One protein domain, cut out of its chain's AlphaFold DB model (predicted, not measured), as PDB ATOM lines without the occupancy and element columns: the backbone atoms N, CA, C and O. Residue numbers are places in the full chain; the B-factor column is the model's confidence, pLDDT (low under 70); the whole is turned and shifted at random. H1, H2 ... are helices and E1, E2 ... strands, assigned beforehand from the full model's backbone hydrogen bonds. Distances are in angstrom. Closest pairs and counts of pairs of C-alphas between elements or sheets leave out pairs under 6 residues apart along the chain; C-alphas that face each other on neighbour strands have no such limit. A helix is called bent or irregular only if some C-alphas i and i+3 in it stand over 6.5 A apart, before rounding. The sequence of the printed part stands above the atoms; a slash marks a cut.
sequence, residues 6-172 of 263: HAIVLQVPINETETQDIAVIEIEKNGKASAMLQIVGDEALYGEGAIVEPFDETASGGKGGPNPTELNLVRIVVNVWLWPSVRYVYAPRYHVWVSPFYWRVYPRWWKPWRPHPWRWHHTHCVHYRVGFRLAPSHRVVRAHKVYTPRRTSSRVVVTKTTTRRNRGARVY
ATOM      1  N   HIS A   6     -78.869  40.086  29.164       91.88
ATOM      2  CA  HIS A   6     -78.664  38.655  28.982       91.88
ATOM      3  C   HIS A   6     -79.027  38.243  27.560       91.88
ATOM      4  O   HIS A   6     -80.001  38.727  26.986       91.88
ATOM      5  N   ALA A   7     -78.246  37.323  27.006       92.81
ATOM      6  CA  ALA A   7     -78.521  36.682  25.731       92.81
ATOM      7  C   ALA A   7     -78.470  35.168  25.943       92.81
ATOM      8  O   ALA A   7     -77.415  34.609  26.239       92.81
ATOM      9  N   ILE A   8     -79.622  34.511  25.828       93.00
ATOM     10  CA  ILE A   8     -79.729  33.057  25.927       93.00
ATOM     11  C   ILE A   8     -79.707  32.512  24.505       93.00
ATOM     12  O   ILE A   8     -80.660  32.697  23.745       93.00
ATOM     13  N   VAL A   9     -78.603  31.867  24.143       94.12
ATOM     14  CA  VAL A   9     -78.378  31.353  22.790       94.12
ATOM     15  C   VAL A   9     -78.860  29.911  22.704       94.12
ATOM     16  O   VAL A   9     -78.384  29.037  23.429       94.12
ATOM     17  N   LEU A  10     -79.790  29.649  21.789       92.94
ATOM     18  CA  LEU A  10     -80.151  28.294  21.398       92.94
ATOM     19  C   LEU A  10     -79.169  27.829  20.323       92.94
ATOM     20  O   LEU A  10     -79.302  28.201  19.159       92.94
ATOM     21  N   GLN A  11     -78.197  27.015  20.718       92.94
ATOM     22  CA  GLN A  11     -77.143  26.514  19.839       92.94
ATOM     23  C   GLN A  11     -77.261  25.003  19.634       92.94
ATOM     24  O   GLN A  11     -77.638  24.265  20.546       92.94
ATOM     25  N   VAL A  12     -76.916  24.535  18.432       91.31
ATOM     26  CA  VAL A  12     -76.856  23.108  18.099       91.31
ATOM     27  C   VAL A  12     -75.498  22.747  17.486       91.31
ATOM     28  O   VAL A  12     -75.070  23.403  16.531       91.31
ATOM     29  N   PRO A  13     -74.825  21.688  17.978       92.44
ATOM     30  CA  PRO A  13     -73.656  21.122  17.313       92.44
ATOM     31  C   PRO A  13     -74.073  20.395  16.028       92.44
ATOM     32  O   PRO A  13     -74.908  19.490  16.048       92.44
ATOM     33  N   ILE A  14     -73.497  20.802  14.897       92.00
ATOM     34  CA  ILE A  14     -73.777  20.236  13.569       92.00
ATOM     35  C   ILE A  14     -72.835  19.073  13.259       92.00
ATOM     36  O   ILE A  14     -73.229  18.129  12.575       92.00
ATOM     37  N   ASN A  15     -71.591  19.166  13.725       91.62
ATOM     38  CA  ASN A  15     -70.588  18.110  13.695       91.62
ATOM     39  C   ASN A  15     -69.576  18.335  14.842       91.62
ATOM     40  O   ASN A  15     -69.811  19.168  15.714       91.62
ATOM     41  N   GLU A  16     -68.461  17.603  14.843       90.69
ATOM     42  CA  GLU A  16     -67.403  17.690  15.871       90.69
ATOM     43  C   GLU A  16     -66.730  19.067  15.951       90.69
ATOM     44  O   GLU A  16     -66.203  19.437  16.994       90.69
ATOM     45  N   THR A  17     -66.758  19.828  14.857       91.31
ATOM     46  CA  THR A  17     -66.005  21.081  14.681       91.31
ATOM     47  C   THR A  17     -66.884  22.311  14.455       91.31
ATOM     48  O   THR A  17     -66.416  23.438  14.582       91.31
ATOM     49  N   GLU A  18     -68.155  22.119  14.099       93.12
ATOM     50  CA  GLU A  18     -69.076  23.183  13.710       93.12
ATOM     51  C   GLU A  18     -70.316  23.196  14.600       93.12
ATOM     52  O   GLU A  18     -71.024  22.194  14.748       93.12
ATOM     53  N   THR A  19     -70.644  24.383  15.095       94.38
ATOM     54  CA  THR A  19     -71.894  24.687  15.792       94.38
ATOM     55  C   THR A  19     -72.705  25.715  15.005       94.38
ATOM     56  O   THR A  19     -72.196  26.422  14.131       94.38
ATOM     57  N   GLN A  20     -74.007  25.765  15.270       93.88
ATOM     58  CA  GLN A  20     -74.928  26.717  14.664       93.88
ATOM     59  C   GLN A  20     -75.844  27.296  15.732       93.88
ATOM     60  O   GLN A  20     -76.546  26.548  16.417       93.88
ATOM     61  N   ASP A  21     -75.907  28.621  15.801       94.38
ATOM     62  CA  ASP A  21     -76.925  29.308  16.585       94.38
ATOM     63  C   ASP A  21     -78.250  29.276  15.812       94.38
ATOM     64  O   ASP A  21     -78.297  29.546  14.610       94.38
ATOM     65  N   ILE A  22     -79.336  28.883  16.474       91.31
ATOM     66  CA  ILE A  22     -80.675  28.780  15.882       91.31
ATOM     67  C   ILE A  22     -81.465  30.054  16.145       91.31
ATOM     68  O   ILE A  22     -82.075  30.612  15.235       91.31
ATOM     69  N   ALA A  23     -81.486  30.481  17.401       91.44
ATOM     70  CA  ALA A  23     -82.195  31.664  17.850       91.44
ATOM     71  C   ALA A  23     -81.573  32.172  19.149       91.44
ATOM     72  O   ALA A  23     -80.968  31.404  19.898       91.44
ATOM     73  N   VAL A  24     -81.766  33.453  19.436       92.38
ATOM     74  CA  VAL A  24     -81.344  34.074  20.689       92.38
ATOM     75  C   VAL A  24     -82.518  34.741  21.355       92.38
ATOM     76  O   VAL A  24     -83.303  35.434  20.712       92.38
ATOM     77  N   ILE A  25     -82.627  34.508  22.656       91.75
ATOM     78  CA  ILE A  25     -83.550  35.206  23.533       91.75
ATOM     79  C   ILE A  25     -82.749  36.308  24.210       91.75
ATOM     80  O   ILE A  25     -81.910  36.060  25.076       91.75
ATOM     81  N   GLU A  26     -82.995  37.526  23.771       92.56
ATOM     82  CA  GLU A  26     -82.332  38.728  24.232       92.56
ATOM     83  C   GLU A  26     -83.190  39.391  25.310       92.56
ATOM     84  O   GLU A  26     -84.389  39.597  25.116       92.56
ATOM     85  N   ILE A  27     -82.590  39.708  26.457       92.56
ATOM     86  CA  ILE A  27     -83.279  40.265  27.623       92.56
ATOM     87  C   ILE A  27     -82.518  41.492  28.113       92.56
ATOM     88  O   ILE A  27     -81.320  41.425  28.383       92.56
ATOM     89  N   GLU A  28     -83.235  42.596  28.303       93.19
ATOM     90  CA  GLU A  28     -82.693  43.830  28.865       93.19
ATOM     91  C   GLU A  28     -83.524  44.328  30.029       93.19
ATOM     92  O   GLU A  28     -84.743  44.488  29.929       93.19
ATOM     93  N   LYS A  29     -82.845  44.654  31.123       92.06
ATOM     94  CA  LYS A  29     -83.433  45.407  32.220       92.06
ATOM     95  C   LYS A  29     -83.459  46.897  31.859       92.06
ATOM     96  O   LYS A  29     -82.419  47.490  31.587       92.06
ATOM     97  N   ASN A  30     -84.646  47.503  31.871       88.00
ATOM     98  CA  ASN A  30     -84.854  48.926  31.556       88.00
ATOM     99  C   ASN A  30     -85.262  49.766  32.786       88.00
ATOM    100  O   ASN A  30     -85.432  50.975  32.678       88.00
ATOM    101  N   GLY A  31     -85.398  49.145  33.961       87.12
ATOM    102  CA  GLY A  31     -85.684  49.834  35.220       87.12
ATOM    103  C   GLY A  31     -85.571  48.905  36.428       87.12
ATOM    104  O   GLY A  31     -85.235  47.731  36.291       87.12
ATOM    105  N   LYS A  32     -85.875  49.403  37.636       86.62
ATOM    106  CA  LYS A  32     -85.765  48.606  38.877       86.62
ATOM    107  C   LYS A  32     -86.629  47.337  38.849       86.62
ATOM    108  O   LYS A  32     -86.150  46.285  39.268       86.62
ATOM    109  N   ALA A  33     -87.850  47.443  38.324       89.44
ATOM    110  CA  ALA A  33     -88.827  46.358  38.227       89.44
ATOM    111  C   ALA A  33     -89.401  46.201  36.807       89.44
ATOM    112  O   ALA A  33     -90.577  45.887  36.615       89.44
ATOM    113  N   SER A  34     -88.575  46.482  35.799       91.25
ATOM    114  CA  SER A  34     -88.986  46.396  34.405       91.25
ATOM    115  C   SER A  34     -87.880  45.787  33.548       91.25
ATOM    116  O   SER A  34     -86.694  46.088  33.724       91.25
ATOM    117  N   ALA A  35     -88.289  44.904  32.640       92.06
ATOM    118  CA  ALA A  35     -87.429  44.253  31.668       92.06
ATOM    119  C   ALA A  35     -88.189  43.988  30.368       92.06
ATOM    120  O   ALA A  35     -89.407  43.792  30.360       92.06
ATOM    121  N   MET A  36     -87.442  43.965  29.272       90.75
ATOM    122  CA  MET A  36     -87.922  43.689  27.924       90.75
ATOM    123  C   MET A  36     -87.227  42.439  27.395       90.75
ATOM    124  O   MET A  36     -86.070  42.181  27.729       90.75
ATOM    125  N   LEU A  37     -87.937  41.670  26.573       89.44
ATOM    126  CA  LEU A  37     -87.429  40.450  25.959       89.44
ATOM    127  C   LEU A  37     -87.780  40.431  24.479       89.44
ATOM    128  O   LEU A  37     -88.888  40.802  24.092       89.44
ATOM    129  N   GLN A  38     -86.838  39.969  23.665       87.44
ATOM    130  CA  GLN A  38     -87.026  39.770  22.237       87.44
ATOM    131  C   GLN A  38     -86.360  38.465  21.794       87.44
ATOM    132  O   GLN A  38     -85.295  38.106  22.285       87.44
ATOM    133  N   ILE A  39     -87.003  37.735  20.881       87.31
ATOM    134  CA  ILE A  39     -86.454  36.499  20.312       87.31
ATOM    135  C   ILE A  39     -86.060  36.776  18.866       87.31
ATOM    136  O   ILE A  39     -86.889  37.215  18.068       87.31
ATOM    137  N   VAL A  40     -84.803  36.507  18.533       86.62
ATOM    138  CA  VAL A  40     -84.233  36.732  17.205       86.62
ATOM    139  C   VAL A  40     -83.786  35.398  16.628       86.62
ATOM    140  O   VAL A  40     -82.954  34.708  17.212       86.62
ATOM    141  N   GLY A  41     -84.354  35.013  15.487       87.06
ATOM    142  CA  GLY A  41     -83.928  33.822  14.752       87.06
ATOM    143  C   GLY A  41     -82.651  34.072  13.951       87.06
ATOM    144  O   GLY A  41     -82.404  35.184  13.488       87.06
ATOM    145  N   ASP A  42     -81.856  33.026  13.743       88.38
ATOM    146  CA  ASP A  42     -80.668  33.097  12.901       88.38
ATOM    147  C   ASP A  42     -81.027  33.350  11.428       88.38
ATOM    148  O   ASP A  42     -81.858  32.667  10.822       88.38
ATOM    149  N   GLU A  43     -80.351  34.321  10.817       83.94
ATOM    150  CA  GLU A  43     -80.656  34.767   9.457       83.94
ATOM    151  C   GLU A  43     -80.310  33.728   8.380       83.94
ATOM    152  O   GLU A  43     -80.872  33.730   7.276       83.94
ATOM    153  N   ALA A  44     -79.366  32.822   8.659       83.81
ATOM    154  CA  ALA A  44     -79.050  31.731   7.752       83.81
ATOM    155  C   ALA A  44     -80.218  30.741   7.683       83.81
ATOM    156  O   ALA A  44     -80.473  30.206   6.604       83.81
ATOM    157  N   LEU A  45     -80.959  30.554   8.777       83.75
ATOM    158  CA  LEU A  45     -82.104  29.646   8.862       83.75
ATOM    159  C   LEU A  45     -83.421  30.307   8.444       83.75
ATOM    160  O   LEU A  45     -84.129  29.766   7.593       83.75
ATOM    161  N   TYR A  46     -83.726  31.477   9.004       80.31
ATOM    162  CA  TYR A  46     -85.031  32.130   8.870       80.31
ATOM    163  C   TYR A  46     -85.071  33.231   7.799       80.31
ATOM    164  O   TYR A  46     -86.154  33.625   7.371       80.31
ATOM    165  N   GLY A  47     -83.913  33.661   7.284       75.94
ATOM    166  CA  GLY A  47     -83.799  34.776   6.339       75.94
ATOM    167  C   GLY A  47     -83.452  36.097   7.028       75.94
ATOM    168  O   GLY A  47     -83.324  36.153   8.244       75.94
ATOM    169  N   GLU A  48     -83.253  37.149   6.234       72.38
ATOM    170  CA  GLU A  48     -82.903  38.479   6.749       72.38
ATOM    171  C   GLU A  48     -83.969  38.964   7.746       72.38
ATOM    172  O   GLU A  48     -85.169  38.849   7.478       72.38
ATOM    173  N   GLY A  49     -83.509  39.407   8.919       62.31
ATOM    174  CA  GLY A  49     -84.308  39.540  10.134       62.31
ATOM    175  C   GLY A  49     -85.460  40.529  10.003       62.31
ATOM    176  O   GLY A  49     -85.294  41.730  10.195       62.31
ATOM    177  N   ALA A  50     -86.656  40.017   9.733       57.31
ATOM    178  CA  ALA A  50     -87.883  40.775   9.886       57.31
ATOM    179  C   ALA A  50     -88.394  40.535  11.314       57.31
ATOM    180  O   ALA A  50     -88.825  39.433  11.653       57.31
ATOM    181  N   ILE A  51     -88.287  41.545  12.178       67.31
ATOM    182  CA  ILE A  51     -88.797  41.452  13.549       67.31
ATOM    183  C   ILE A  51     -90.317  41.447  13.470       67.31
ATOM    184  O   ILE A  51     -90.904  42.304  12.815       67.31
ATOM    185  N   VAL A  52     -90.960  40.496  14.133       62.34
ATOM    186  CA  VAL A  52     -92.415  40.387  14.165       62.34
ATOM    187  C   VAL A  52     -92.891  40.680  15.580       62.34
ATOM    188  O   VAL A  52     -92.541  39.953  16.507       62.34
ATOM    189  N   GLU A  53     -93.679  41.740  15.747       70.38
ATOM    190  CA  GLU A  53     -94.262  42.109  17.042       70.38
ATOM    191  C   GLU A  53     -95.789  41.957  17.022       70.38
ATOM    192  O   GLU A  53     -96.411  42.149  15.966       70.38
ATOM    193  N   PRO A  54     -96.406  41.617  18.170       64.31
ATOM    194  CA  PRO A  54     -97.848  41.694  18.328       64.31
ATOM    195  C   PRO A  54     -98.294  43.161  18.373       64.31
ATOM    196  O   PRO A  54     -97.672  44.008  19.021       64.31
ATOM    197  N   PHE A  55     -99.399  43.451  17.699       67.25
ATOM    198  CA  PHE A  55    -100.087  44.735  17.773       67.25
ATOM    199  C   PHE A  55    -101.539  44.499  18.156       67.25
ATOM    200  O   PHE A  55    -102.104  43.462  17.810       67.25
ATOM    201  N   ASP A  56    -102.116  45.469  18.852       62.16
ATOM    202  CA  ASP A  56    -103.551  45.562  19.063       62.16
ATOM    203  C   ASP A  56    -104.150  46.584  18.095       62.16
ATOM    204  O   ASP A  56    -103.521  47.596  17.758       62.16
ATOM    205  N   GLU A  57    -105.367  46.311  17.643       59.91
ATOM    206  CA  GLU A  57    -106.128  47.205  16.777       59.91
ATOM    207  C   GLU A  57    -107.256  47.805  17.614       59.91
ATOM    208  O   GLU A  57    -108.267  47.154  17.870       59.91
ATOM    209  N   THR A  58    -107.097  49.052  18.064       56.72
ATOM    210  CA  THR A  58    -108.181  49.764  18.741       56.72
ATOM    211  C   THR A  58    -108.939  50.601  17.715       56.72
ATOM    212  O   THR A  58    -108.425  51.546  17.119       56.72
ATOM    213  N   ALA A  59    -110.197  50.235  17.473       51.62
ATOM    214  CA  ALA A  59    -111.101  51.047  16.673       51.62
ATOM    215  C   ALA A  59    -111.685  52.157  17.557       51.62
ATOM    216  O   ALA A  59    -112.521  51.893  18.422       51.62
ATOM    217  N   SER A  60    -111.276  53.408  17.347       52.78
ATOM    218  CA  SER A  60    -111.978  54.557  17.929       52.78
ATOM    219  C   SER A  60    -113.175  54.906  17.045       52.78
ATOM    220  O   SER A  60    -113.082  55.723  16.134       52.78
ATOM    221  N   GLY A  61    -114.306  54.237  17.279       47.69
ATOM    222  CA  GLY A  61    -115.577  54.564  16.635       47.69
ATOM    223  C   GLY A  61    -116.295  55.686  17.383       47.69
ATOM    224  O   GLY A  61    -116.801  55.468  18.483       47.69
ATOM    225  N   GLY A  62    -116.361  56.882  16.794       49.88
ATOM    226  CA  GLY A  62    -117.278  57.929  17.253       49.88
ATOM    227  C   GLY A  62    -118.732  57.465  17.107       49.88
ATOM    228  O   GLY A  62    -119.098  56.873  16.092       49.88
ATOM    229  N   LYS A  63    -119.568  57.703  18.125       49.47
ATOM    230  CA  LYS A  63    -121.002  57.383  18.078       49.47
ATOM    231  C   LYS A  63    -121.702  58.292  17.057       49.47
ATOM    232  O   LYS A  63    -122.089  59.401  17.404       49.47
ATOM    233  N   GLY A  64    -121.887  57.810  15.828       44.91
ATOM    234  CA  GLY A  64    -122.805  58.403  14.848       44.91
ATOM    235  C   GLY A  64    -122.204  58.623  13.455       44.91
ATOM    236  O   GLY A  64    -121.275  59.405  13.290       44.91
ATOM    237  N   GLY A  65    -122.804  57.976  12.450       56.72
ATOM    238  CA  GLY A  65    -122.551  58.208  11.020       56.72
ATOM    239  C   GLY A  65    -121.379  57.418  10.408       56.72
ATOM    240  O   GLY A  65    -120.550  56.876  11.139       56.72
ATOM    241  N   PRO A  66    -121.306  57.315   9.063       49.91
ATOM    242  CA  PRO A  66    -120.218  56.637   8.360       49.91
ATOM    243  C   PRO A  66    -118.935  57.474   8.453       49.91
ATOM    244  O   PRO A  66    -118.605  58.247   7.558       49.91
ATOM    245  N   ASN A  67    -118.226  57.337   9.568       52.09
ATOM    246  CA  ASN A  67    -116.913  57.933   9.780       52.09
ATOM    247  C   ASN A  67    -115.841  56.960   9.243       52.09
ATOM    248  O   ASN A  67    -115.959  55.759   9.514       52.09
ATOM    249  N   PRO A  68    -114.815  57.390   8.480       49.81
ATOM    250  CA  PRO A  68    -113.664  56.535   8.200       49.81
ATOM    251  C   PRO A  68    -113.083  56.030   9.523       49.81
ATOM    252  O   PRO A  68    -112.694  56.818  10.378       49.81
ATOM    253  N   THR A  69    -113.062  54.711   9.710       52.75
ATOM    254  CA  THR A  69    -112.517  54.090  10.916       52.75
ATOM    255  C   THR A  69    -111.038  54.448  11.027       52.75
ATOM    256  O   THR A  69    -110.201  53.882  10.322       52.75
ATOM    257  N   GLU A  70    -110.702  55.403  11.892       55.34
ATOM    258  CA  GLU A  70    -109.319  55.660  12.273       55.34
ATOM    259  C   GLU A  70    -108.838  54.450  13.078       55.34
ATOM    260  O   GLU A  70    -109.192  54.250  14.241       55.34
ATOM    261  N   LEU A  71    -108.100  53.565  12.405       55.59
ATOM    262  CA  LEU A  71    -107.524  52.381  13.021       55.59
ATOM    263  C   LEU A  71    -106.308  52.819  13.841       55.59
ATOM    264  O   LEU A  71    -105.218  53.016  13.296       55.59
ATOM    265  N   ASN A  72    -106.497  52.984  15.147       57.31
ATOM    266  CA  ASN A  72    -105.405  53.271  16.059       57.31
ATOM    267  C   ASN A  72    -104.681  51.960  16.389       57.31
ATOM    268  O   ASN A  72    -105.238  51.013  16.937       57.31
ATOM    269  N   LEU A  73    -103.416  51.885  15.986       57.78
ATOM    270  CA  LEU A  73    -102.574  50.711  16.189       57.78
ATOM    271  C   LEU A  73    -101.810  50.875  17.501       57.78
ATOM    272  O   LEU A  73    -100.872  51.673  17.578       57.78
ATOM    273  N   VAL A  74    -102.176  50.104  18.524       59.97
ATOM    274  CA  VAL A  74    -101.469  50.110  19.807       59.97
ATOM    275  C   VAL A  74    -100.466  48.968  19.817       59.97
ATOM    276  O   VAL A  74    -100.795  47.790  19.710       59.97
ATOM    277  N   ARG A  75     -99.188  49.312  19.929       64.44
ATOM    278  CA  ARG A  75     -98.099  48.337  19.966       64.44
ATOM    279  C   ARG A  75     -97.952  47.796  21.387       64.44
ATOM    280  O   ARG A  75     -97.626  48.558  22.294       64.44
ATOM    281  N   ILE A  76     -98.160  46.495  21.582       68.31
ATOM    282  CA  ILE A  76     -98.136  45.884  22.917       68.31
ATOM    283  C   ILE A  76     -96.681  45.669  23.347       68.31
ATOM    284  O   ILE A  76     -95.943  44.902  22.728       68.31
ATOM    285  N   VAL A  77     -96.262  46.336  24.424       71.12
ATOM    286  CA  VAL A  77     -94.972  46.080  25.082       71.12
ATOM    287  C   VAL A  77     -95.236  45.356  26.387       71.12
ATOM    288  O   VAL A  77     -95.839  45.911  27.300       71.12
ATOM    289  N   VAL A  78     -94.772  44.113  26.477       78.50
ATOM    290  CA  VAL A  78     -94.938  43.302  27.681       78.50
ATOM    291  C   VAL A  78     -93.731  43.506  28.588       78.50
ATOM    292  O   VAL A  78     -92.599  43.220  28.197       78.50
ATOM    293  N   ASN A  79     -93.970  43.982  29.811       88.62
ATOM    294  CA  ASN A  79     -92.957  43.943  30.860       88.62
ATOM    295  C   ASN A  79     -92.810  42.498  31.352       88.62
ATOM    296  O   ASN A  79     -93.704  41.960  32.006       88.62
ATOM    297  N   VAL A  80     -91.671  41.878  31.055       90.38
ATOM    298  CA  VAL A  80     -91.399  40.477  31.413       90.38
ATOM    299  C   VAL A  80     -90.755  40.322  32.789       90.38
ATOM    300  O   VAL A  80     -90.487  39.203  33.221       90.38
ATOM    301  N   TRP A  81     -90.502  41.423  33.508       93.06
ATOM    302  CA  TRP A  81     -89.805  41.397  34.798       93.06
ATOM    303  C   TRP A  81     -90.467  40.489  35.836       93.06
ATOM    304  O   TRP A  81     -89.777  39.886  36.649       93.06
ATOM    305  N   LEU A  82     -91.795  40.376  35.825       91.69
ATOM    306  CA  LEU A  82     -92.528  39.569  36.803       91.69
ATOM    307  C   LEU A  82     -92.450  38.059  36.537       91.69
ATOM    308  O   LEU A  82     -92.876  37.275  37.383       91.69
ATOM    309  N   TRP A  83     -91.894  37.627  35.403       93.88
ATOM    310  CA  TRP A  83     -91.776  36.207  35.086       93.88
ATOM    311  C   TRP A  83     -90.724  35.541  35.983       93.88
ATOM    312  O   TRP A  83     -89.586  36.019  36.035       93.88
ATOM    313  N   PRO A  84     -91.046  34.419  36.663       93.38
ATOM    314  CA  PRO A  84     -90.112  33.760  37.577       93.38
ATOM    315  C   PRO A  84     -88.766  33.409  36.933       93.38
ATOM    316  O   PRO A  84     -87.721  33.616  37.543       93.38
ATOM    317  N   SER A  85     -88.779  32.953  35.677       91.50
ATOM    318  CA  SER A  85     -87.573  32.629  34.906       91.50
ATOM    319  C   SER A  85     -86.689  33.851  34.647       91.50
ATOM    320  O   SER A  85     -85.474  33.769  34.803       91.50
ATOM    321  N   VAL A  86     -87.279  35.000  34.311       92.38
ATOM    322  CA  VAL A  86     -86.537  36.248  34.082       92.38
ATOM    323  C   VAL A  86     -85.938  36.755  35.390       92.38
ATOM    324  O   VAL A  86     -84.756  37.088  35.434       92.38
ATOM    325  N   ARG A  87     -86.709  36.752  36.487       92.88
ATOM    326  CA  ARG A  87     -86.190  37.126  37.815       92.88
ATOM    327  C   ARG A  87     -85.053  36.221  38.261       92.88
ATOM    328  O   ARG A  87     -84.105  36.717  38.861       92.88
ATOM    329  N   TYR A  88     -85.152  34.925  37.970       92.00
ATOM    330  CA  TYR A  88     -84.115  33.954  38.295       92.00
ATOM    331  C   TYR A  88     -82.792  34.288  37.602       92.00
ATOM    332  O   TYR A  88     -81.769  34.283  38.271       92.00
ATOM    333  N   VAL A  89     -82.811  34.663  36.317       91.44
ATOM    334  CA  VAL A  89     -81.603  35.074  35.569       91.44
ATOM    335  C   VAL A  89     -80.908  36.290  36.199       91.44
ATOM    336  O   VAL A  89     -79.686  36.361  36.216       91.44
ATOM    337  N   TYR A  90     -81.667  37.228  36.774       90.94
ATOM    338  CA  TYR A  90     -81.112  38.402  37.465       90.94
ATOM    339  C   TYR A  90     -80.841  38.182  38.962       90.94
ATOM    340  O   TYR A  90     -80.493  39.135  39.667       90.94
ATOM    341  N   ALA A  91     -81.034  36.968  39.485       90.62
ATOM    342  CA  ALA A  91     -80.828  36.697  40.899       90.62
ATOM    343  C   ALA A  91     -79.322  36.603  41.223       90.62
ATOM    344  O   ALA A  91     -78.564  36.062  40.422       90.62
ATOM    345  N   PRO A  92     -78.867  37.019  42.423       88.88
ATOM    346  CA  PRO A  92     -77.446  36.960  42.791       88.88
ATOM    347  C   PRO A  92     -76.826  35.554  42.746       88.88
ATOM    348  O   PRO A  92     -75.616  35.417  42.623       88.88
ATOM    349  N   ARG A  93     -77.654  34.511  42.871       89.50
ATOM    350  CA  ARG A  93     -77.243  33.097  42.838       89.50
ATOM    351  C   ARG A  93     -77.379  32.458  41.453       89.50
ATOM    352  O   ARG A  93     -77.260  31.241  41.335       89.50
ATOM    353  N   TYR A  94     -77.711  33.236  40.426       89.75
ATOM    354  CA  TYR A  94     -77.790  32.714  39.072       89.75
ATOM    355  C   TYR A  94     -76.398  32.335  38.577       89.75
ATOM    356  O   TYR A  94     -75.469  33.140  38.607       89.75
ATOM    357  N   HIS A  95     -76.277  31.111  38.081       88.06
ATOM    358  CA  HIS A  95     -75.107  30.662  37.345       88.06
ATOM    359  C   HIS A  95     -75.510  30.434  35.895       88.06
ATOM    360  O   HIS A  95     -76.573  29.869  35.621       88.06
ATOM    361  N   VAL A  96     -74.650  30.870  34.974       88.06
ATOM    362  CA  VAL A  96     -74.863  30.679  33.538       88.06
ATOM    363  C   VAL A  96     -75.000  29.188  33.264       88.06
ATOM    364  O   VAL A  96     -74.096  28.400  33.546       88.06
ATOM    365  N   TRP A  97     -76.150  28.798  32.721       86.75
ATOM    366  CA  TRP A  97     -76.361  27.426  32.293       86.75
ATOM    367  C   TRP A  97     -75.650  27.199  30.963       86.75
ATOM    368  O   TRP A  97     -75.903  27.904  29.985       86.75
ATOM    369  N   VAL A  98     -74.784  26.191  30.928       89.06
ATOM    370  CA  VAL A  98     -74.143  25.707  29.706       89.06
ATOM    371  C   VAL A  98     -74.680  24.316  29.425       89.06
ATOM    372  O   VAL A  98     -74.711  23.453  30.303       89.06
ATOM    373  N   SER A  99     -75.139  24.114  28.194       85.12
ATOM    374  CA  SER A  99     -75.708  22.844  27.766       85.12
ATOM    375  C   SER A  99     -74.688  21.707  27.908       85.12
ATOM    376  O   SER A  99     -73.586  21.834  27.377       85.12
ATOM    377  N   PRO A 100     -75.040  20.573  28.546       85.69
ATOM    378  CA  PRO A 100     -74.174  19.393  28.599       85.69
ATOM    379  C   PRO A 100     -74.191  18.585  27.289       85.69
ATOM    380  O   PRO A 100     -73.599  17.510  27.217       85.69
ATOM    381  N   PHE A 101     -74.938  19.038  26.279       84.69
ATOM    382  CA  PHE A 101     -75.069  18.353  25.001       84.69
ATOM    383  C   PHE A 101     -73.902  18.700  24.083       84.69
ATOM    384  O   PHE A 101     -73.684  19.867  23.764       84.69
ATOM    385  N   TYR A 102     -73.237  17.668  23.573       86.88
ATOM    386  CA  TYR A 102     -72.192  17.805  22.566       86.88
ATOM    387  C   TYR A 102     -72.471  16.885  21.386       86.88
ATOM    388  O   TYR A 102     -73.350  16.019  21.419       86.88
ATOM    389  N   TRP A 103     -71.711  17.071  20.311       89.69
ATOM    390  CA  TRP A 103     -71.779  16.156  19.187       89.69
ATOM    391  C   TRP A 103     -71.492  14.721  19.648       89.69
ATOM    392  O   TRP A 103     -70.470  14.464  20.276       89.69
ATOM    393  N   ARG A 104     -72.411  13.792  19.350       88.00
ATOM    394  CA  ARG A 104     -72.353  12.367  19.741       88.00
ATOM    395  C   ARG A 104     -72.297  12.077  21.249       88.00
ATOM    396  O   ARG A 104     -72.247  10.906  21.612       88.00
ATOM    397  N   VAL A 105     -72.378  13.082  22.122       88.00
ATOM    398  CA  VAL A 105     -72.398  12.894  23.578       88.00
ATOM    399  C   VAL A 105     -73.712  13.434  24.119       88.00
ATOM    400  O   VAL A 105     -73.948  14.644  24.162       88.00
ATOM    401  N   TYR A 106     -74.573  12.506  24.526       83.88
ATOM    402  CA  TYR A 106     -75.884  12.805  25.080       83.88
ATOM    403  C   TYR A 106     -75.929  12.386  26.552       83.88
ATOM    404  O   TYR A 106     -75.423  11.313  26.895       83.88
ATOM    405  N   PRO A 107     -76.545  13.192  27.432       85.38
ATOM    406  CA  PRO A 107     -76.761  12.795  28.817       85.38
ATOM    407  C   PRO A 107     -77.518  11.463  28.918       85.38
ATOM    408  O   PRO A 107     -78.427  11.208  28.132       85.38
ATOM    409  N   ARG A 108     -77.207  10.631  29.924       86.81
ATOM    410  CA  ARG A 108     -77.813   9.287  30.102       86.81
ATOM    411  C   ARG A 108     -79.343   9.293  30.178       86.81
ATOM    412  O   ARG A 108     -79.982   8.309  29.825       86.81
ATOM    413  N   TRP A 109     -79.925  10.383  30.668       87.12
ATOM    414  CA  TRP A 109     -81.371  10.561  30.794       87.12
ATOM    415  C   TRP A 109     -82.041  11.034  29.494       87.12
ATOM    416  O   TRP A 109     -83.268  11.028  29.408       87.12
ATOM    417  N   TRP A 110     -81.272  11.445  28.482       85.00
ATOM    418  CA  TRP A 110     -81.825  11.894  27.212       85.00
ATOM    419  C   TRP A 110     -82.265  10.704  26.359       85.00
ATOM    420  O   TRP A 110     -81.524   9.740  26.167       85.00
ATOM    421  N   LYS A 111     -83.475  10.794  25.805       84.62
ATOM    422  CA  LYS A 111     -83.998   9.848  24.817       84.62
ATOM    423  C   LYS A 111     -84.437  10.633  23.582       84.62
ATOM    424  O   LYS A 111     -85.149  11.628  23.742       84.62
ATOM    425  N   PRO A 112     -84.050  10.215  22.365       82.75
ATOM    426  CA  PRO A 112     -84.507  10.885  21.160       82.75
ATOM    427  C   PRO A 112     -86.028  10.771  21.058       82.75
ATOM    428  O   PRO A 112     -86.600   9.687  21.181       82.75
ATOM    429  N   TRP A 113     -86.687  11.896  20.809       82.06
ATOM    430  CA  TRP A 113     -88.089  11.895  20.418       82.06
ATOM    431  C   TRP A 113     -88.281  11.207  19.061       82.06
ATOM    432  O   TRP A 113     -87.400  11.222  18.195       82.06
ATOM    433  N   ARG A 114     -89.453  10.605  18.845       85.31
ATOM    434  CA  ARG A 114     -89.821  10.143  17.504       85.31
ATOM    435  C   ARG A 114     -90.088  11.373  16.626       85.31
ATOM    436  O   ARG A 114     -90.771  12.286  17.088       85.31
ATOM    437  N   PRO A 115     -89.577  11.432  15.383       84.44
ATOM    438  CA  PRO A 115     -89.873  12.542  14.488       84.44
ATOM    439  C   PRO A 115     -91.384  12.660  14.269       84.44
ATOM    440  O   PRO A 115     -92.016  11.728  13.772       84.44
ATOM    441  N   HIS A 116     -91.959  13.805  14.626       84.12
ATOM    442  CA  HIS A 116     -93.362  14.098  14.362       84.12
ATOM    443  C   HIS A 116     -93.507  14.847  13.027       84.12
ATOM    444  O   HIS A 116     -92.713  15.744  12.728       84.12
ATOM    445  N   PRO A 117     -94.507  14.509  12.192       87.75
ATOM    446  CA  PRO A 117     -94.759  15.251  10.965       87.75
ATOM    447  C   PRO A 117     -95.280  16.657  11.285       87.75
ATOM    448  O   PRO A 117     -95.932  16.873  12.304       87.75
ATOM    449  N   TRP A 118     -95.088  17.601  10.356       83.50
ATOM    450  CA  TRP A 118     -95.588  18.983  10.463       83.50
ATOM    451  C   TRP A 118     -97.049  19.070  10.931       83.50
ATOM    452  O   TRP A 118     -97.383  19.886  11.786       83.50
ATOM    453  N   ARG A 119     -97.915  18.193  10.405       85.56
ATOM    454  CA  ARG A 119     -99.343  18.154  10.754       85.56
ATOM    455  C   ARG A 119     -99.575  17.969  12.251       85.56
ATOM    456  O   ARG A 119    -100.482  18.584  12.789       85.56
ATOM    457  N   TRP A 120     -98.751  17.157  12.911       87.88
ATOM    458  CA  TRP A 120     -98.871  16.915  14.343       87.88
ATOM    459  C   TRP A 120     -98.634  18.206  15.130       87.88
ATOM    460  O   TRP A 120     -99.476  18.584  15.938       87.88
ATOM    461  N   HIS A 121     -97.564  18.939  14.817       79.56
ATOM    462  CA  HIS A 121     -97.294  20.237  15.435       79.56
ATOM    463  C   HIS A 121     -98.387  21.261  15.131       79.56
ATOM    464  O   HIS A 121     -98.850  21.941  16.037       79.56
ATOM    465  N   HIS A 122     -98.839  21.339  13.879       80.31
ATOM    466  CA  HIS A 122     -99.898  22.267  13.495       80.31
ATOM    467  C   HIS A 122    -101.180  22.028  14.309       80.31
ATOM    468  O   HIS A 122    -101.780  22.978  14.779       80.31
ATOM    469  N   THR A 123    -101.593  20.780  14.537       85.31
ATOM    470  CA  THR A 123    -102.819  20.502  15.307       85.31
ATOM    471  C   THR A 123    -102.677  20.787  16.808       85.31
ATOM    472  O   THR A 123    -103.655  21.186  17.431       85.31
ATOM    473  N   HIS A 124    -101.490  20.598  17.392       80.62
ATOM    474  CA  HIS A 124    -101.278  20.724  18.844       80.62
ATOM    475  C   HIS A 124    -100.803  22.115  19.287       80.62
ATOM    476  O   HIS A 124    -100.762  22.397  20.482       80.62
ATOM    477  N   CYS A 125    -100.449  22.995  18.350       77.38
ATOM    478  CA  CYS A 125    -100.098  24.374  18.658       77.38
ATOM    479  C   CYS A 125    -101.345  25.266  18.650       77.38
ATOM    480  O   CYS A 125    -102.127  25.276  17.697       77.38
ATOM    481  N   VAL A 126    -101.499  26.085  19.694       74.44
ATOM    482  CA  VAL A 126    -102.479  27.174  19.682       74.44
ATOM    483  C   VAL A 126    -102.036  28.192  18.639       74.44
ATOM    484  O   VAL A 126    -100.967  28.794  18.741       74.44
ATOM    485  N   HIS A 127    -102.867  28.384  17.620       69.12
ATOM    486  CA  HIS A 127    -102.619  29.391  16.601       69.12
ATOM    487  C   HIS A 127    -103.006  30.752  17.155       69.12
ATOM    488  O   HIS A 127    -104.188  31.049  17.336       69.12
ATOM    489  N   TYR A 128    -102.008  31.590  17.402       62.28
ATOM    490  CA  TYR A 128    -102.254  32.989  17.692       62.28
ATOM    491  C   TYR A 128    -102.779  33.669  16.421       62.28
ATOM    492  O   TYR A 128    -102.110  33.661  15.388       62.28
ATOM    493  N   ARG A 129    -104.008  34.192  16.478       62.81
ATOM    494  CA  ARG A 129    -104.709  34.787  15.324       62.81
ATOM    495  C   ARG A 129    -104.591  36.310  15.244       62.81
ATOM    496  O   ARG A 129    -105.111  36.890  14.296       62.81
ATOM    497  N   VAL A 130    -103.952  36.959  16.218       65.31
ATOM    498  CA  VAL A 130    -103.815  38.423  16.218       65.31
ATOM    499  C   VAL A 130    -102.800  38.847  15.159       65.31
ATOM    500  O   VAL A 130    -101.838  38.129  14.871       65.31
ATOM    501  N   GLY A 131    -103.035  40.019  14.569       64.69
ATOM    502  CA  GLY A 131    -102.182  40.611  13.552       64.69
ATOM    503  C   GLY A 131    -100.741  40.763  14.033       64.69
ATOM    504  O   GLY A 131    -100.426  41.535  14.934       64.69
ATOM    505  N   PHE A 132     -99.851  40.034  13.380       63.72
ATOM    506  CA  PHE A 132     -98.417  40.223  13.484       63.72
ATOM    507  C   PHE A 132     -97.978  41.232  12.427       63.72
ATOM    508  O   PHE A 132     -98.296  41.072  11.245       63.72
ATOM    509  N   ARG A 133     -97.231  42.266  12.823       66.44
ATOM    510  CA  ARG A 133     -96.648  43.213  11.863       66.44
ATOM    511  C   ARG A 133     -95.140  43.263  11.995       66.44
ATOM    512  O   ARG A 133     -94.574  43.058  13.069       66.44
ATOM    513  N   LEU A 134     -94.511  43.564  10.863       67.06
ATOM    514  CA  LEU A 134     -93.081  43.795  10.801       67.06
ATOM    515  C   LEU A 134     -92.737  45.044  11.615       67.06
ATOM    516  O   LEU A 134     -93.234  46.138  11.343       67.06
ATOM    517  N   ALA A 135     -91.889  44.869  12.618       68.12
ATOM    518  CA  ALA A 135     -91.284  45.953  13.355       68.12
ATOM    519  C   ALA A 135     -90.001  46.398  12.635       68.12
ATOM    520  O   ALA A 135     -89.163  45.561  12.301       68.12
ATOM    521  N   PRO A 136     -89.827  47.711  12.395       67.38
ATOM    522  CA  PRO A 136     -88.679  48.222  11.651       67.38
ATOM    523  C   PRO A 136     -87.387  48.246  12.478       67.38
ATOM    524  O   PRO A 136     -86.314  48.422  11.908       67.38
ATOM    525  N   SER A 137     -87.469  48.115  13.804       75.25
ATOM    526  CA  SER A 137     -86.331  48.285  14.704       75.25
ATOM    527  C   SER A 137     -86.303  47.253  15.824       75.25
ATOM    528  O   SER A 137     -87.335  46.791  16.312       75.25
ATOM    529  N   HIS A 138     -85.080  46.917  16.227       81.12
ATOM    530  CA  HIS A 138     -84.781  46.067  17.368       81.12
ATOM    531  C   HIS A 138     -84.905  46.867  18.665       81.12
ATOM    532  O   HIS A 138     -84.374  47.975  18.748       81.12
ATOM    533  N   ARG A 139     -85.602  46.334  19.673       81.50
ATOM    534  CA  ARG A 139     -85.814  47.053  20.944       81.50
ATOM    535  C   ARG A 139     -84.723  46.770  21.955       81.50
ATOM    536  O   ARG A 139     -84.302  47.664  22.677       81.50
ATOM    537  N   VAL A 140     -84.278  45.522  21.984       87.62
ATOM    538  CA  VAL A 140     -83.285  45.023  22.930       87.62
ATOM    539  C   VAL A 140     -81.892  45.243  22.314       87.62
ATOM    540  O   VAL A 140     -81.233  44.327  21.844       87.62
ATOM    541  N   VAL A 141     -81.485  46.509  22.168       89.38
ATOM    542  CA  VAL A 141     -80.285  46.908  21.399       89.38
ATOM    543  C   VAL A 141     -78.970  46.575  22.115       89.38
ATOM    544  O   VAL A 141     -77.981  46.227  21.469       89.38
ATOM    545  N   ARG A 142     -78.924  46.698  23.442       91.56
ATOM    546  CA  ARG A 142     -77.741  46.402  24.262       91.56
ATOM    547  C   ARG A 142     -77.422  44.905  24.249       91.56
ATOM    548  O   ARG A 142     -76.260  44.564  24.039       91.56
ATOM    549  N   ALA A 143     -78.409  44.027  24.437       91.44
ATOM    550  CA  ALA A 143     -78.222  42.576  24.370       91.44
ATOM    551  C   ALA A 143     -77.827  42.155  22.971       91.44
ATOM    552  O   ALA A 143     -76.854  41.412  22.830       91.44
ATOM    553  N   HIS A 144     -78.489  42.717  21.958       91.06
ATOM    554  CA  HIS A 144     -78.130  42.459  20.578       91.06
ATOM    555  C   HIS A 144     -76.661  42.788  20.336       91.06
ATOM    556  O   HIS A 144     -75.896  41.935  19.909       91.06
ATOM    557  N   LYS A 145     -76.214  43.986  20.734       91.94
ATOM    558  CA  LYS A 145     -74.821  44.425  20.571       91.94
ATOM    559  C   LYS A 145     -73.809  43.517  21.280       91.94
ATOM    560  O   LYS A 145     -72.686  43.374  20.798       91.94
ATOM    561  N   VAL A 146     -74.178  42.911  22.410       91.44
ATOM    562  CA  VAL A 146     -73.336  41.927  23.109       91.44
ATOM    563  C   VAL A 146     -73.326  40.588  22.365       91.44
ATOM    564  O   VAL A 146     -72.265  39.977  22.226       91.44
ATOM    565  N   TYR A 147     -74.469  40.133  21.856       91.56
ATOM    566  CA  TYR A 147     -74.582  38.853  21.163       91.56
ATOM    567  C   TYR A 147     -73.990  38.874  19.745       91.56
ATOM    568  O   TYR A 147     -73.230  37.970  19.405       91.56
ATOM    569  N   THR A 148     -74.261  39.899  18.930       90.81
ATOM    570  CA  THR A 148     -73.876  39.968  17.507       90.81
ATOM    571  C   THR A 148     -72.422  39.560  17.224       90.81
ATOM    572  O   THR A 148     -72.225  38.723  16.343       90.81
ATOM    573  N   PRO A 149     -71.389  40.072  17.929       93.50
ATOM    574  CA  PRO A 149     -70.002  39.685  17.651       93.50
ATOM    575  C   PRO A 149     -69.654  38.247  18.075       93.50
ATOM    576  O   PRO A 149     -68.614  37.739  17.672       93.50
ATOM    577  N   ARG A 150     -70.490  37.600  18.897       92.31
ATOM    578  CA  ARG A 150     -70.304  36.234  19.422       92.31
ATOM    579  C   ARG A 150     -71.159  35.192  18.695       92.31
ATOM    580  O   ARG A 150     -71.077  34.009  19.014       92.31
ATOM    581  N   ARG A 151     -71.978  35.626  17.732       91.56
ATOM    582  CA  ARG A 151     -72.819  34.751  16.913       91.56
ATOM    583  C   ARG A 151     -71.966  33.730  16.168       91.56
ATOM    584  O   ARG A 151     -70.998  34.088  15.498       91.56
ATOM    585  N   THR A 152     -72.400  32.476  16.204       92.38
ATOM    586  CA  THR A 152     -71.763  31.368  15.493       92.38
ATOM    587  C   THR A 152     -72.683  30.813  14.410       92.38
ATOM    588  O   THR A 152     -73.883  30.614  14.600       92.38
ATOM    589  N   SER A 153     -72.125  30.557  13.228       91.75
ATOM    590  CA  SER A 153     -72.853  29.943  12.119       91.75
ATOM    591  C   SER A 153     -71.995  28.899  11.415       91.75
ATOM    592  O   SER A 153     -70.856  29.158  11.028       91.75
ATOM    593  N   SER A 154     -72.578  27.725  11.206       93.81
ATOM    594  CA  SER A 154     -71.962  26.598  10.519       93.81
ATOM    595  C   SER A 154     -71.916  26.851   9.015       93.81
ATOM    596  O   SER A 154     -72.911  27.213   8.372       93.81
ATOM    597  N   ARG A 155     -70.760  26.572   8.407       90.06
ATOM    598  CA  ARG A 155     -70.575  26.692   6.958       90.06
ATOM    599  C   ARG A 155     -71.468  25.712   6.204       90.06
ATOM    600  O   ARG A 155     -72.010  26.060   5.147       90.06
ATOM    601  N   VAL A 156     -71.657  24.511   6.749       89.38
ATOM    602  CA  VAL A 156     -72.563  23.498   6.192       89.38
ATOM    603  C   VAL A 156     -73.997  24.023   6.136       89.38
ATOM    604  O   VAL A 156     -74.650  23.910   5.092       89.38
ATOM    605  N   VAL A 157     -74.482  24.632   7.222       87.81
ATOM    606  CA  VAL A 157     -75.840  25.192   7.302       87.81
ATOM    607  C   VAL A 157     -76.009  26.341   6.312       87.81
ATOM    608  O   VAL A 157     -76.896  26.283   5.455       87.81
ATOM    609  N   VAL A 158     -75.120  27.336   6.348       86.94
ATOM    610  CA  VAL A 158     -75.178  28.508   5.457       86.94
ATOM    611  C   VAL A 158     -75.170  28.090   3.985       86.94
ATOM    612  O   VAL A 158     -75.980  28.579   3.190       86.94
ATOM    613  N   THR A 159     -74.309  27.142   3.609       86.81
ATOM    614  CA  THR A 159     -74.205  26.650   2.225       86.81
ATOM    615  C   THR A 159     -75.485  25.939   1.786       86.81
ATOM    616  O   THR A 159     -76.007  26.205   0.694       86.81
ATOM    617  N   LYS A 160     -76.032  25.054   2.632       84.25
ATOM    618  CA  LYS A 160     -77.278  24.329   2.342       84.25
ATOM    619  C   LYS A 160     -78.457  25.287   2.209       84.25
ATOM    620  O   LYS A 160     -79.213  25.180   1.237       84.25
ATOM    621  N   THR A 161     -78.600  26.244   3.123       81.69
ATOM    622  CA  THR A 161     -79.743  27.161   3.100       81.69
ATOM    623  C   THR A 161     -79.642  28.170   1.963       81.69
ATOM    624  O   THR A 161     -80.628  28.384   1.260       81.69
ATOM    625  N   THR A 162     -78.451  28.704   1.679       77.56
ATOM    626  CA  THR A 162     -78.222  29.591   0.525       77.56
ATOM    627  C   THR A 162     -78.519  28.874  -0.791       77.56
ATOM    628  O   THR A 162     -79.217  29.408  -1.652       77.56
ATOM    629  N   THR A 163     -78.071  27.624  -0.938       72.44
ATOM    630  CA  THR A 163     -78.371  26.811  -2.127       72.44
ATOM    631  C   THR A 163     -79.873  26.574  -2.278       72.44
ATOM    632  O   THR A 163     -80.408  26.732  -3.376       72.44
ATOM    633  N   ARG A 164     -80.582  26.240  -1.189       69.94
ATOM    634  CA  ARG A 164     -82.044  26.066  -1.209       69.94
ATOM    635  C   ARG A 164     -82.776  27.364  -1.547       69.94
ATOM    636  O   ARG A 164     -83.643  27.336  -2.417       69.94
ATOM    637  N   ARG A 165     -82.392  28.495  -0.945       69.88
ATOM    638  CA  ARG A 165     -82.952  29.818  -1.268       69.88
ATOM    639  C   ARG A 165     -82.734  30.177  -2.731       69.88
ATOM    640  O   ARG A 165     -83.675  30.593  -3.391       69.88
ATOM    641  N   ASN A 166     -81.540  29.939  -3.271       64.44
ATOM    642  CA  ASN A 166     -81.238  30.205  -4.677       64.44
ATOM    643  C   ASN A 166     -81.991  29.272  -5.634       64.44
ATOM    644  O   ASN A 166     -82.409  29.705  -6.707       64.44
ATOM    645  N   ARG A 167     -82.211  28.005  -5.255       61.00
ATOM    646  CA  ARG A 167     -83.067  27.080  -6.014       61.00
ATOM    647  C   ARG A 167     -84.527  27.536  -6.001       61.00
ATOM    648  O   ARG A 167     -85.112  27.643  -7.071       61.00
ATOM    649  N   GLY A 168     -85.082  27.887  -4.839       57.56
ATOM    650  CA  GLY A 168     -86.434  28.447  -4.728       57.56
ATOM    651  C   GLY A 168     -86.581  29.763  -5.499       57.56
ATOM    652  O   GLY A 168     -87.502  29.925  -6.291       57.56
ATOM    653  N   ALA A 169     -85.614  30.672  -5.377       55.31
ATOM    654  CA  ALA A 169     -85.586  31.925  -6.126       55.31
ATOM    655  C   ALA A 169     -85.472  31.707  -7.643       55.31
ATOM    656  O   ALA A 169     -86.067  32.473  -8.397       55.31
ATOM    657  N   ARG A 170     -84.766  30.664  -8.110       49.91
ATOM    658  CA  ARG A 170     -84.771  30.260  -9.528       49.91
ATOM    659  C   ARG A 170     -86.149  29.795  -9.982       49.91
ATOM    660  O   ARG A 170     -86.571  30.216 -11.050       49.91
ATOM    661  N   VAL A 171     -86.865  29.018  -9.166       49.97
ATOM    662  CA  VAL A 171     -88.237  28.572  -9.481       49.97
ATOM    663  C   VAL A 171     -89.191  29.766  -9.656       49.97
ATOM    664  O   VAL A 171     -90.043  29.736 -10.539       49.97
ATOM    665  N   TYR A 172     -88.998  30.860  -8.906       49.25
ATOM    666  CA  TYR A 172     -89.806  32.085  -9.040       49.25
ATOM    667  C   TYR A 172     -89.238  33.143 -10.005       49.25
ATOM    668  O   TYR A 172     -89.940  34.088 -10.368       49.25
TER     669      TYR A 172
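What this domain is: This is residues 6 to 172 of the 263 residues of an uncharacterized protein of Saprospiraceae bacterium (UniProt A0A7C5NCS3). A small three-stranded sheet, E1 E2 E3, has helix H4 over one face, and three parts reach away from it: a long strand hairpin of E4 and E5 with short E6 beside the first part of E4, the last helix H5, and a wide bow of chain through H3. The hairpin's tip, residues 63 to 68, the bow at residues 111 to 127 and residues 166 to 172 of H5 stick out. The printed part has 167 residues with five named helices and six named strands, in the order E1 E2 E3 H1 E4 E5 H2 H3 E6 H4 H5, a mixed class. Both sheets, E1 E2 E3 and E5 E4 E6, are antiparallel. The whole is loose, with a radius of gyration of the C-alphas of 20.6 A and spans of 68 by 54 by 34 A.

How they stand to each other: Begin with E1, residues 6 to 13, E2, residues 19 to 31, and E3, residues 34 to 41: a meander, each strand the antiparallel neighbour of the one before, in two hairpins. Within hydrogen-bond range, find N 8 and O 25 at 2.9 A across E1 and E2, and N 26 and O 38 at 2.8 A across E2 and E3. E2 bends by 59 degrees at residue 22. H4, residues 141 to 150, is on one face, giving two layers, helix over sheet; its height over the sheet is 8.6 A, over E1 and E2, and it runs along the strands, at 25 degrees to E2 on the local plane. The closest C-alphas of H4 and E2 are those of Ala 143 and Glu 26, 5.6 A. H4 is only just irregular: C-alphas 146 and 149 are 6.8 A apart. H1, residues 43 to 46, H2, residues 84 to 89, and H5, residues 155 to 172, only graze this sheet. H5 touches H1 with residues 157 to 162 alone, closest at the C-alphas of Val 158 and Ala 44, 5.5 A. Next look at E5, residues 71 to 75, E4, residues 51 to 59, and E6, residues 132 to 135, a strongly twisted sheet in that order. E4's pairing is staggered: residues 51 to 54 pair with E6, N 135 and O 51 at 2.8 A, and 55 to 59 with E5 in a hairpin, N 56 and O 74 at 2.8 A. The closest C-alphas of E3 and E4 are those of Val 40 and Ile 51, 7.5 A. H3, residues 118 to 124, touches no helix and is on neither sheet. E5, H2, H3 and E6 form a split strand-helix-strand unit, two strands running the same way with E4 between, its crossover right-handed. Every O i to N i+4 pair is within hydrogen-bond range in H2, H3 and H5, and 4 of 6 in H4; H1 is too short for one.

Where its parts are: Find C-alpha 6 at (-78.664, 38.655, 28.982), where E1 begins its 21.6 A. E2 spans 34.6 A, E3 23.9 A. E4 runs 24.5 A to C-alpha 59 at (-111.101, 51.047, 16.673). H5 runs 25.6 A to C-alpha 172 at (-89.806, 32.085, -9.040).

The domain as a whole: The C-alphas farthest apart are those of Gly 65 and Arg 108, 69.0 A. The printed part has no cut. The long links are E4 to E5, 11 residues, and H2 to H3, 28 residues. Mean pLDDT of the printed part is 79.8; it is under 70 at residues 49 to 52, 54 to 76, 127 to 136 and 164 to 172.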